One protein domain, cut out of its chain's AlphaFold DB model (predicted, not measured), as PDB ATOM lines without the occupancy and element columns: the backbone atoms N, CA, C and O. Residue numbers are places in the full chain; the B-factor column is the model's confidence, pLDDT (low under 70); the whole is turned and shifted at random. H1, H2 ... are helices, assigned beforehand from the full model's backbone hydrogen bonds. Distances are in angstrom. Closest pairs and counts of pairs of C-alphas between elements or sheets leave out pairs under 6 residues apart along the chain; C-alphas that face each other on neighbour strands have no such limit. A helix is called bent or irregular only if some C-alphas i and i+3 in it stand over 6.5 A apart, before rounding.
ATOM      1  N   GLU A   7     591.258 276.532 334.034       45.31
ATOM      2  CA  GLU A   7     591.708 275.892 332.778       45.31
ATOM      3  C   GLU A   7     591.792 276.845 331.573       45.31
ATOM      4  O   GLU A   7     592.536 276.611 330.625       45.31
ATOM      5  N   LYS A   8     591.064 277.970 331.594       44.88
ATOM      6  CA  LYS A   8     591.068 278.936 330.477       44.88
ATOM      7  C   LYS A   8     592.361 279.758 330.391       44.88
ATOM      8  O   LYS A   8     592.670 280.287 329.326       44.88
ATOM      9  N   LEU A   9     593.111 279.858 331.491       43.19
ATOM     10  CA  LEU A   9     594.401 280.556 331.559       43.19
ATOM     11  C   LEU A   9     595.559 279.708 331.004       43.19
ATOM     12  O   LEU A   9     596.509 280.273 330.460       43.19
ATOM     13  N   ASP A  10     595.436 278.379 331.025       49.88
ATOM     14  CA  ASP A  10     596.427 277.460 330.444       49.88
ATOM     15  C   ASP A  10     596.414 277.499 328.901       49.88
ATOM     16  O   ASP A  10     597.440 277.310 328.247       49.88
ATOM     17  N   PHE A  11     595.270 277.845 328.304       51.16
ATOM     18  CA  PHE A  11     595.057 277.883 326.851       51.16
ATOM     19  C   PHE A  11     595.889 278.963 326.136       51.16
ATOM     20  O   PHE A  11     596.372 278.777 325.020       51.16
ATOM     21  N   VAL A  12     596.090 280.102 326.800       51.22
ATOM     22  CA  VAL A  12     596.912 281.204 326.287       51.22
ATOM     23  C   VAL A  12     598.400 280.938 326.536       51.22
ATOM     24  O   VAL A  12     599.234 281.274 325.696       51.22
ATOM     25  N   ALA A  13     598.740 280.275 327.646       49.88
ATOM     26  CA  ALA A  13     600.098 279.798 327.891       49.88
ATOM     27  C   ALA A  13     600.539 278.777 326.821       49.88
ATOM     28  O   ALA A  13     601.692 278.802 326.388       49.88
ATOM     29  N   LEU A  14     599.613 277.950 326.320       55.03
ATOM     30  CA  LEU A  14     599.858 277.028 325.207       55.03
ATOM     31  C   LEU A  14     600.141 277.753 323.879       55.03
ATOM     32  O   LEU A  14     601.032 277.346 323.136       55.03
ATOM     33  N   LEU A  15     599.444 278.861 323.603       50.34
ATOM     34  CA  LEU A  15     599.701 279.706 322.427       50.34
ATOM     35  C   LEU A  15     601.067 280.406 322.483       50.34
ATOM     36  O   LEU A  15     601.643 280.666 321.432       50.34
ATOM     37  N   ALA A  16     601.607 280.664 323.677       50.03
ATOM     38  CA  ALA A  16     602.984 281.133 323.850       50.03
ATOM     39  C   ALA A  16     603.999 279.979 323.705       50.03
ATOM     40  O   ALA A  16     605.054 280.129 323.084       50.03
ATOM     41  N   ALA A  17     603.656 278.782 324.195       51.16
ATOM     42  CA  ALA A  17     604.457 277.573 323.988       51.16
ATOM     43  C   ALA A  17     604.524 277.147 322.502       51.16
ATOM     44  O   ALA A  17     605.530 276.569 322.084       51.16
ATOM     45  N   ARG A  18     603.510 277.499 321.690       63.25
ATOM     46  CA  ARG A  18     603.408 277.284 320.229       63.25
ATOM     47  C   ARG A  18     604.651 277.728 319.458       63.25
ATOM     48  O   ARG A  18     605.096 277.019 318.555       63.25
ATOM     49  N   SER A  19     605.194 278.891 319.810       49.72
ATOM     50  CA  SER A  19     606.334 279.510 319.124       49.72
ATOM     51  C   SER A  19     607.666 278.923 319.591       49.72
ATOM     52  O   SER A  19     608.587 278.763 318.793       49.72
ATOM     53  N   TYR A  20     607.759 278.554 320.873       55.09
ATOM     54  CA  TYR A  20     608.993 278.061 321.489       55.09
ATOM     55  C   TYR A  20     609.228 276.563 321.232       55.09
ATOM     56  O   TYR A  20     610.343 276.139 320.931       55.09
ATOM     57  N   LEU A  21     608.174 275.744 321.289       50.81
ATOM     58  CA  LEU A  21     608.283 274.286 321.173       50.81
ATOM     59  C   LEU A  21     608.471 273.810 319.721       50.81
ATOM     60  O   LEU A  21     609.068 272.756 319.483       50.81
ATOM     61  N   HIS A  22     608.036 274.613 318.742       55.00
ATOM     62  CA  HIS A  22     608.221 274.331 317.314       55.00
ATOM     63  C   HIS A  22     609.691 274.313 316.868       55.00
ATOM     64  O   HIS A  22     609.974 273.787 315.785       55.00
ATOM     65  N   LEU A  23     610.603 274.863 317.676       52.88
ATOM     66  CA  LEU A  23     612.025 275.006 317.358       52.88
ATOM     67  C   LEU A  23     612.905 273.858 317.900       52.88
ATOM     68  O   LEU A  23     614.019 273.704 317.409       52.88
ATOM     69  N   THR A  24     612.421 273.020 318.834       58.22
ATOM     70  CA  THR A  24     613.310 272.108 319.602       58.22
ATOM     71  C   THR A  24     612.873 270.627 319.647       58.22
ATOM     72  O   THR A  24     613.665 269.768 320.026       58.22
ATOM     73  N   SER A  25     611.642 270.266 319.257       56.25
ATOM     74  CA  SER A  25     611.091 268.907 319.463       56.25
ATOM     75  C   SER A  25     611.170 267.982 318.232       56.25
ATOM     76  O   SER A  25     610.775 268.359 317.131       56.25
ATOM     77  N   ARG A  26     611.605 266.727 318.446       61.06
ATOM     78  CA  ARG A  26     611.719 265.634 317.451       61.06
ATOM     79  C   ARG A  26     610.369 265.008 317.041       61.06
ATOM     80  O   ARG A  26     610.325 264.339 316.017       61.06
ATOM     81  N   ASN A  27     609.274 265.278 317.767       64.31
ATOM     82  CA  ASN A  27     607.934 264.709 317.520       64.31
ATOM     83  C   ASN A  27     606.870 265.814 317.341       64.31
ATOM     84  O   ASN A  27     606.009 266.014 318.199       64.31
ATOM     85  N   ARG A  28     606.944 266.564 316.238       65.75
ATOM     86  CA  ARG A  28     606.085 267.744 315.982       65.75
ATOM     87  C   ARG A  28     604.629 267.371 315.669       65.75
ATOM     88  O   ARG A  28     603.711 268.097 316.035       65.75
ATOM     89  N   GLU A  29     604.419 266.218 315.045       75.44
ATOM     90  CA  GLU A  29     603.116 265.774 314.530       75.44
ATOM     91  C   GLU A  29     602.146 265.373 315.650       75.44
ATOM     92  O   GLU A  29     600.996 265.804 315.661       75.44
ATOM     93  N   ALA A  30     602.617 264.604 316.637       78.81
ATOM     94  CA  ALA A  30     601.787 264.148 317.753       78.81
ATOM     95  C   ALA A  30     601.342 265.307 318.655       78.81
ATOM     96  O   ALA A  30     600.203 265.342 319.116       78.81
ATOM     97  N   ILE A  31     602.231 266.279 318.874       76.25
ATOM     98  CA  ILE A  31     601.921 267.475 319.662       76.25
ATOM     99  C   ILE A  31     600.866 268.312 318.935       76.25
ATOM    100  O   ILE A  31     599.867 268.676 319.549       76.25
ATOM    101  N   GLY A  32     601.034 268.536 317.626       72.56
ATOM    102  CA  GLY A  32     600.043 269.251 316.820       72.56
ATOM    103  C   GLY A  32     598.681 268.546 316.774       72.56
ATOM    104  O   GLY A  32     597.646 269.206 316.837       72.56
ATOM    105  N   PHE A  33     598.663 267.207 316.734       80.19
ATOM    106  CA  PHE A  33     597.429 266.416 316.791       80.19
ATOM    107  C   PHE A  33     596.685 266.565 318.129       80.19
ATOM    108  O   PHE A  33     595.470 266.775 318.151       80.19
ATOM    109  N   VAL A  34     597.397 266.480 319.256       80.12
ATOM    110  CA  VAL A  34     596.790 266.687 320.580       80.12
ATOM    111  C   VAL A  34     596.312 268.134 320.730       80.12
ATOM    112  O   VAL A  34     595.200 268.360 321.204       80.12
ATOM    113  N   GLU A  35     597.098 269.106 320.263       75.06
ATOM    114  CA  GLU A  35     596.759 270.532 320.305       75.06
ATOM    115  C   GLU A  35     595.447 270.827 319.567       75.06
ATOM    116  O   GLU A  35     594.520 271.395 320.153       75.06
ATOM    117  N   ILE A  36     595.325 270.393 318.307       79.44
ATOM    118  CA  ILE A  36     594.113 270.654 317.523       79.44
ATOM    119  C   ILE A  36     592.893 269.925 318.103       79.44
ATOM    120  O   ILE A  36     591.788 270.467 318.083       79.44
ATOM    121  N   THR A  37     593.086 268.739 318.692       81.31
ATOM    122  CA  THR A  37     592.013 267.970 319.343       81.31
ATOM    123  C   THR A  37     591.457 268.722 320.550       81.31
ATOM    124  O   THR A  37     590.243 268.909 320.659       81.31
ATOM    125  N   VAL A  38     592.331 269.218 321.428       79.50
ATOM    126  CA  VAL A  38     591.923 270.025 322.586       79.50
ATOM    127  C   VAL A  38     591.218 271.303 322.128       79.50
ATOM    128  O   VAL A  38     590.182 271.666 322.689       79.50
ATOM    129  N   TRP A  39     591.725 271.955 321.077       81.88
ATOM    130  CA  TRP A  39     591.121 273.174 320.541       81.88
ATOM    131  C   TRP A  39     589.695 272.940 320.026       81.88
ATOM    132  O   TRP A  39     588.779 273.686 320.377       81.88
ATOM    133  N   ILE A  40     589.482 271.867 319.257       80.94
ATOM    134  CA  ILE A  40     588.161 271.486 318.736       80.94
ATOM    135  C   ILE A  40     587.189 271.168 319.880       80.94
ATOM    136  O   ILE A  40     586.045 271.633 319.868       80.94
ATOM    137  N   VAL A  41     587.628 270.424 320.899       83.94
ATOM    138  CA  VAL A  41     586.782 270.092 322.057       83.94
ATOM    139  C   VAL A  41     586.391 271.357 322.825       83.94
ATOM    140  O   VAL A  41     585.215 271.548 323.128       83.94
ATOM    141  N   ALA A  42     587.332 272.266 323.076       79.44
ATOM    142  CA  ALA A  42     587.046 273.515 323.780       79.44
ATOM    143  C   ALA A  42     586.067 274.410 323.000       79.44
ATOM    144  O   ALA A  42     585.092 274.911 323.564       79.44
ATOM    145  N   VAL A  43     586.287 274.587 321.694       80.31
ATOM    146  CA  VAL A  43     585.435 275.442 320.852       80.31
ATOM    147  C   VAL A  43     584.045 274.852 320.655       80.31
ATOM    148  O   VAL A  43     583.066 275.598 320.697       80.31
ATOM    149  N   SER A  44     583.925 273.530 320.508       80.75
ATOM    150  CA  SER A  44     582.612 272.888 320.381       80.75
ATOM    151  C   SER A  44     581.734 273.149 321.609       80.75
ATOM    152  O   SER A  44     580.581 273.543 321.451       80.75
ATOM    153  N   GLN A  45     582.286 273.082 322.827       79.88
ATOM    154  CA  GLN A  45     581.540 273.406 324.051       79.88
ATOM    155  C   GLN A  45     581.062 274.863 324.111       79.88
ATOM    156  O   GLN A  45     579.970 275.134 324.622       79.88
ATOM    157  N   VAL A  46     581.870 275.799 323.602       80.75
ATOM    158  CA  VAL A  46     581.523 277.225 323.551       80.75
ATOM    159  C   VAL A  46     580.381 277.459 322.570       80.75
ATOM    160  O   VAL A  46     579.387 278.088 322.934       80.75
ATOM    161  N   ILE A  47     580.498 276.923 321.353       80.00
ATOM    162  CA  ILE A  47     579.498 277.099 320.293       80.00
ATOM    163  C   ILE A  47     578.168 276.453 320.693       80.00
ATOM    164  O   ILE A  47     577.121 277.073 320.521       80.00
ATOM    165  N   SER A  48     578.188 275.264 321.305       79.12
ATOM    166  CA  SER A  48     576.969 274.578 321.758       79.12
ATOM    167  C   SER A  48     576.204 275.313 322.868       79.12
ATOM    168  O   SER A  48     575.044 274.993 323.103       79.12
ATOM    169  N   ASN A  49     576.821 276.282 323.554       74.38
ATOM    170  CA  ASN A  49     576.211 277.040 324.655       74.38
ATOM    171  C   ASN A  49     575.981 278.529 324.336       74.38
ATOM    172  O   ASN A  49     575.666 279.311 325.243       74.38
ATOM    173  N   VAL A  50     576.143 278.940 323.074       78.06
ATOM    174  CA  VAL A  50     575.886 280.311 322.613       78.06
ATOM    175  C   VAL A  50     574.437 280.427 322.138       78.06
ATOM    176  O   VAL A  50     574.084 280.074 321.021       78.06
ATOM    177  N   ASP A  51     573.590 280.943 323.018       84.00
ATOM    178  CA  ASP A  51     572.166 281.233 322.783       84.00
ATOM    179  C   ASP A  51     571.848 282.740 322.891       84.00
ATOM    180  O   ASP A  51     570.721 283.166 322.660       84.00
ATOM    181  N   SER A  52     572.834 283.570 323.250       87.31
ATOM    182  CA  SER A  52     572.653 284.994 323.529       87.31
ATOM    183  C   SER A  52     573.859 285.820 323.096       87.31
ATOM    184  O   SER A  52     575.011 285.429 323.311       87.31
ATOM    185  N   ILE A  53     573.595 287.022 322.571       86.75
ATOM    186  CA  ILE A  53     574.620 288.009 322.202       86.75
ATOM    187  C   ILE A  53     575.543 288.352 323.383       86.75
ATOM    188  O   ILE A  53     576.741 288.553 323.203       86.75
ATOM    189  N   TRP A  54     575.020 288.326 324.613       87.19
ATOM    190  CA  TRP A  54     575.804 288.578 325.821       87.19
ATOM    191  C   TRP A  54     576.852 287.495 326.077       87.19
ATOM    192  O   TRP A  54     577.972 287.810 326.478       87.19
ATOM    193  N   LYS A  55     576.531 286.224 325.794       83.25
ATOM    194  CA  LYS A  55     577.504 285.127 325.900       83.25
ATOM    195  C   LYS A  55     578.597 285.275 324.846       83.25
ATOM    196  O   LYS A  55     579.765 285.091 325.169       83.25
ATOM    197  N   ILE A  56     578.237 285.674 323.623       83.62
ATOM    198  CA  ILE A  56     579.205 285.939 322.546       83.62
ATOM    199  C   ILE A  56     580.195 287.026 322.970       83.62
ATOM    200  O   ILE A  56     581.402 286.820 322.864       83.62
ATOM    201  N   LEU A  57     579.699 288.144 323.508       87.50
ATOM    202  CA  LEU A  57     580.542 289.238 323.998       87.50
ATOM    203  C   LEU A  57     581.416 288.824 325.188       87.50
ATOM    204  O   LEU A  57     582.582 289.207 325.259       87.50
ATOM    205  N   ALA A  58     580.891 288.013 326.109       86.00
ATOM    206  CA  ALA A  58     581.674 287.493 327.226       86.00
ATOM    207  C   ALA A  58     582.811 286.568 326.754       86.00
ATOM    208  O   ALA A  58     583.933 286.670 327.256       86.00
ATOM    209  N   TYR A  59     582.558 285.694 325.772       81.56
ATOM    210  CA  TYR A  59     583.580 284.810 325.204       81.56
ATOM    211  C   TYR A  59     584.628 285.570 324.390       81.56
ATOM    212  O   TYR A  59     585.823 285.345 324.591       81.56
ATOM    213  N   SER A  60     584.212 286.487 323.512       83.75
ATOM    214  CA  SER A  60     585.141 287.294 322.714       83.75
ATOM    215  C   SER A  60     585.967 288.235 323.593       83.75
ATOM    216  O   SER A  60     587.179 288.343 323.406       83.75
ATOM    217  N   GLY A  61     585.350 288.833 324.616       87.75
ATOM    218  CA  GLY A  61     586.037 289.633 325.626       87.75
ATOM    219  C   GLY A  61     587.047 288.810 326.426       87.75
ATOM    220  O   GLY A  61     588.201 289.215 326.554       87.75
ATOM    221  N   GLY A  62     586.656 287.624 326.898       85.00
ATOM    222  CA  GLY A  62     587.559 286.702 327.589       85.00
ATOM    223  C   GLY A  62     588.746 286.269 326.724       85.00
ATOM    224  O   GLY A  62     589.878 286.263 327.203       85.00
ATOM    225  N   PHE A  63     588.514 285.982 325.440       82.00
ATOM    226  CA  PHE A  63     589.574 285.661 324.482       82.00
ATOM    227  C   PHE A  63     590.526 286.844 324.256       82.00
ATOM    228  O   PHE A  63     591.745 286.669 324.294       82.00
ATOM    229  N   ALA A  64     589.994 288.056 324.071       84.00
ATOM    230  CA  ALA A  64     590.798 289.260 323.878       84.00
ATOM    231  C   ALA A  64     591.652 289.579 325.116       84.00
ATOM    232  O   ALA A  64     592.857 289.804 324.996       84.00
ATOM    233  N   VAL A  65     591.056 289.538 326.312       89.62
ATOM    234  CA  VAL A  65     591.769 289.751 327.581       89.62
ATOM    235  C   VAL A  65     592.815 288.663 327.800       89.62
ATOM    236  O   VAL A  65     593.962 288.983 328.108       89.62
ATOM    237  N   GLY A  66     592.452 287.396 327.588       81.25
ATOM    238  CA  GLY A  66     593.378 286.270 327.657       81.25
ATOM    239  C   GLY A  66     594.583 286.498 326.750       81.25
ATOM    240  O   GLY A  66     595.709 286.496 327.231       81.25
ATOM    241  N   THR A  67     594.351 286.814 325.475       78.00
ATOM    242  CA  THR A  67     595.409 287.109 324.495       78.00
ATOM    243  C   THR A  67     596.302 288.270 324.942       78.00
ATOM    244  O   THR A  67     597.524 288.163 324.889       78.00
ATOM    245  N   LEU A  68     595.724 289.364 325.447       78.50
ATOM    246  CA  LEU A  68     596.484 290.515 325.953       78.50
ATOM    247  C   LEU A  68     597.369 290.176 327.158       78.50
ATOM    248  O   LEU A  68     598.471 290.718 327.281       78.50
ATOM    249  N   VAL A  69     596.883 289.325 328.062       83.50
ATOM    250  CA  VAL A  69     597.653 288.841 329.216       83.50
ATOM    251  C   VAL A  69     598.744 287.875 328.755       83.50
ATOM    252  O   VAL A  69     599.882 288.001 329.202       83.50
ATOM    253  N   GLY A  70     598.427 286.983 327.816       76.69
ATOM    254  CA  GLY A  70     599.371 286.069 327.177       76.69
ATOM    255  C   GLY A  70     600.550 286.776 326.543       76.69
ATOM    256  O   GLY A  70     601.686 286.483 326.893       76.69
ATOM    257  N   MET A  71     600.278 287.764 325.690       72.12
ATOM    258  CA  MET A  71     601.323 288.566 325.047       72.12
ATOM    259  C   MET A  71     602.215 289.264 326.079       72.12
ATOM    260  O   MET A  71     603.433 289.250 325.958       72.12
ATOM    261  N   ARG A  72     601.636 289.815 327.156       72.25
ATOM    262  CA  ARG A  72     602.427 290.425 328.241       72.25
ATOM    263  C   ARG A  72     603.276 289.412 329.003       72.25
ATOM    264  O   ARG A  72     604.355 289.761 329.484       72.25
ATOM    265  N   LEU A  73     602.775 288.192 329.174       74.81
ATOM    266  CA  LEU A  73     603.512 287.115 329.821       74.81
ATOM    267  C   LEU A  73     604.658 286.637 328.923       74.81
ATOM    268  O   LEU A  73     605.773 286.484 329.411       74.81
ATOM    269  N   GLU A  74     604.409 286.491 327.623       65.06
ATOM    270  CA  GLU A  74     605.419 286.179 326.611       65.06
ATOM    271  C   GLU A  74     606.508 287.257 326.561       65.06
ATOM    272  O   GLU A  74     607.685 286.923 326.643       65.06
ATOM    273  N   ASP A  75     606.153 288.544 326.575       66.00
ATOM    274  CA  ASP A  75     607.125 289.645 326.645       66.00
ATOM    275  C   ASP A  75     608.007 289.580 327.904       66.00
ATOM    276  O   ASP A  75     609.187 289.941 327.870       66.00
ATOM    277  N   ARG A  76     607.461 289.106 329.034       66.12
ATOM    278  CA  ARG A  76     608.238 288.891 330.268       66.12
ATOM    279  C   ARG A  76     609.097 287.629 330.221       66.12
ATOM    280  O   ARG A  76     610.162 287.619 330.842       66.12
ATOM    281  N   LEU A  77     608.634 286.595 329.520       63.59
ATOM    282  CA  LEU A  77     609.310 285.310 329.346       63.59
ATOM    283  C   LEU A  77     610.268 285.275 328.154       63.59
ATOM    284  O   LEU A  77     611.057 284.338 328.081       63.59
ATOM    285  N   ALA A  78     610.265 286.289 327.279       58.25
ATOM    286  CA  ALA A  78     611.234 286.516 326.203       58.25
ATOM    287  C   ALA A  78     612.627 286.884 326.765       58.25
ATOM    288  O   ALA A  78     613.237 287.905 326.432       58.25
TER     289      ALA A  78
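AT A GLANCE: This is residues 7 to 78 of the 140 residues of the protein "DUF5698 domain-containing protein" of Anaerolineaceae bacterium (UniProt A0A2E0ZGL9). A flat, open frame of three helices: H2 and H3 make its two long sides, running opposite ways and joined by a tight link at one end, and the shorter H1 lies in the gap between them toward the other end, packing on residues 66 to 74 of H3. The link from H1 to H2 makes a free loop at that end, with residues 23 to 30 sticking out. The printed part has 72 residues with three named helices, H1, H2 and H3 in chain order, and no named strand; the class is all helix. The whole is loose, with a radius of gyration of the C-alphas of 14.3 A, and spans 44 by 28 by 14 A.

HOW THE PARTS SIT: The longest helix is H3, residues 53 to 77. With residues 66 to 74 alone it touches H1, residues 7 to 21; the closest C-alphas, those of Val 12 and Gly 70, are 5.5 A apart. H1 and H3 run the same way at a steep tilt of 44 degrees. H2, residues 28 to 47, touches no helix. It is near H1, with 12 pairs of C-alphas within 10 A, and near H3, with 5 such pairs. In H2 and H3 every O i to N i+4 pair is within hydrogen-bond range; in H1, 6 of 11 are.

IN THESE COORDINATES: H3 is 35.5 A long, from C-alpha 53 at (574.620, 288.009, 322.202) to C-alpha 77 at (609.310, 285.310, 329.346). H2 measures 28.5 A. H1 measures 20.3 A from C-alpha 7 at (591.708, 275.892, 332.778), and is neither bent nor irregular, but only just: C-alphas 16 and 19 are 6.0 A apart.

THE WHOLE: The C-alphas farthest apart, those of Arg 26 and Ser 52, are 44.0 A apart. The printed part has no cut. The link from H1 to H2 is short, that from H2 to H3 tight. Mean pLDDT of the printed part is 71.2; residues 7 to 28 and 74 to 78 are under 70.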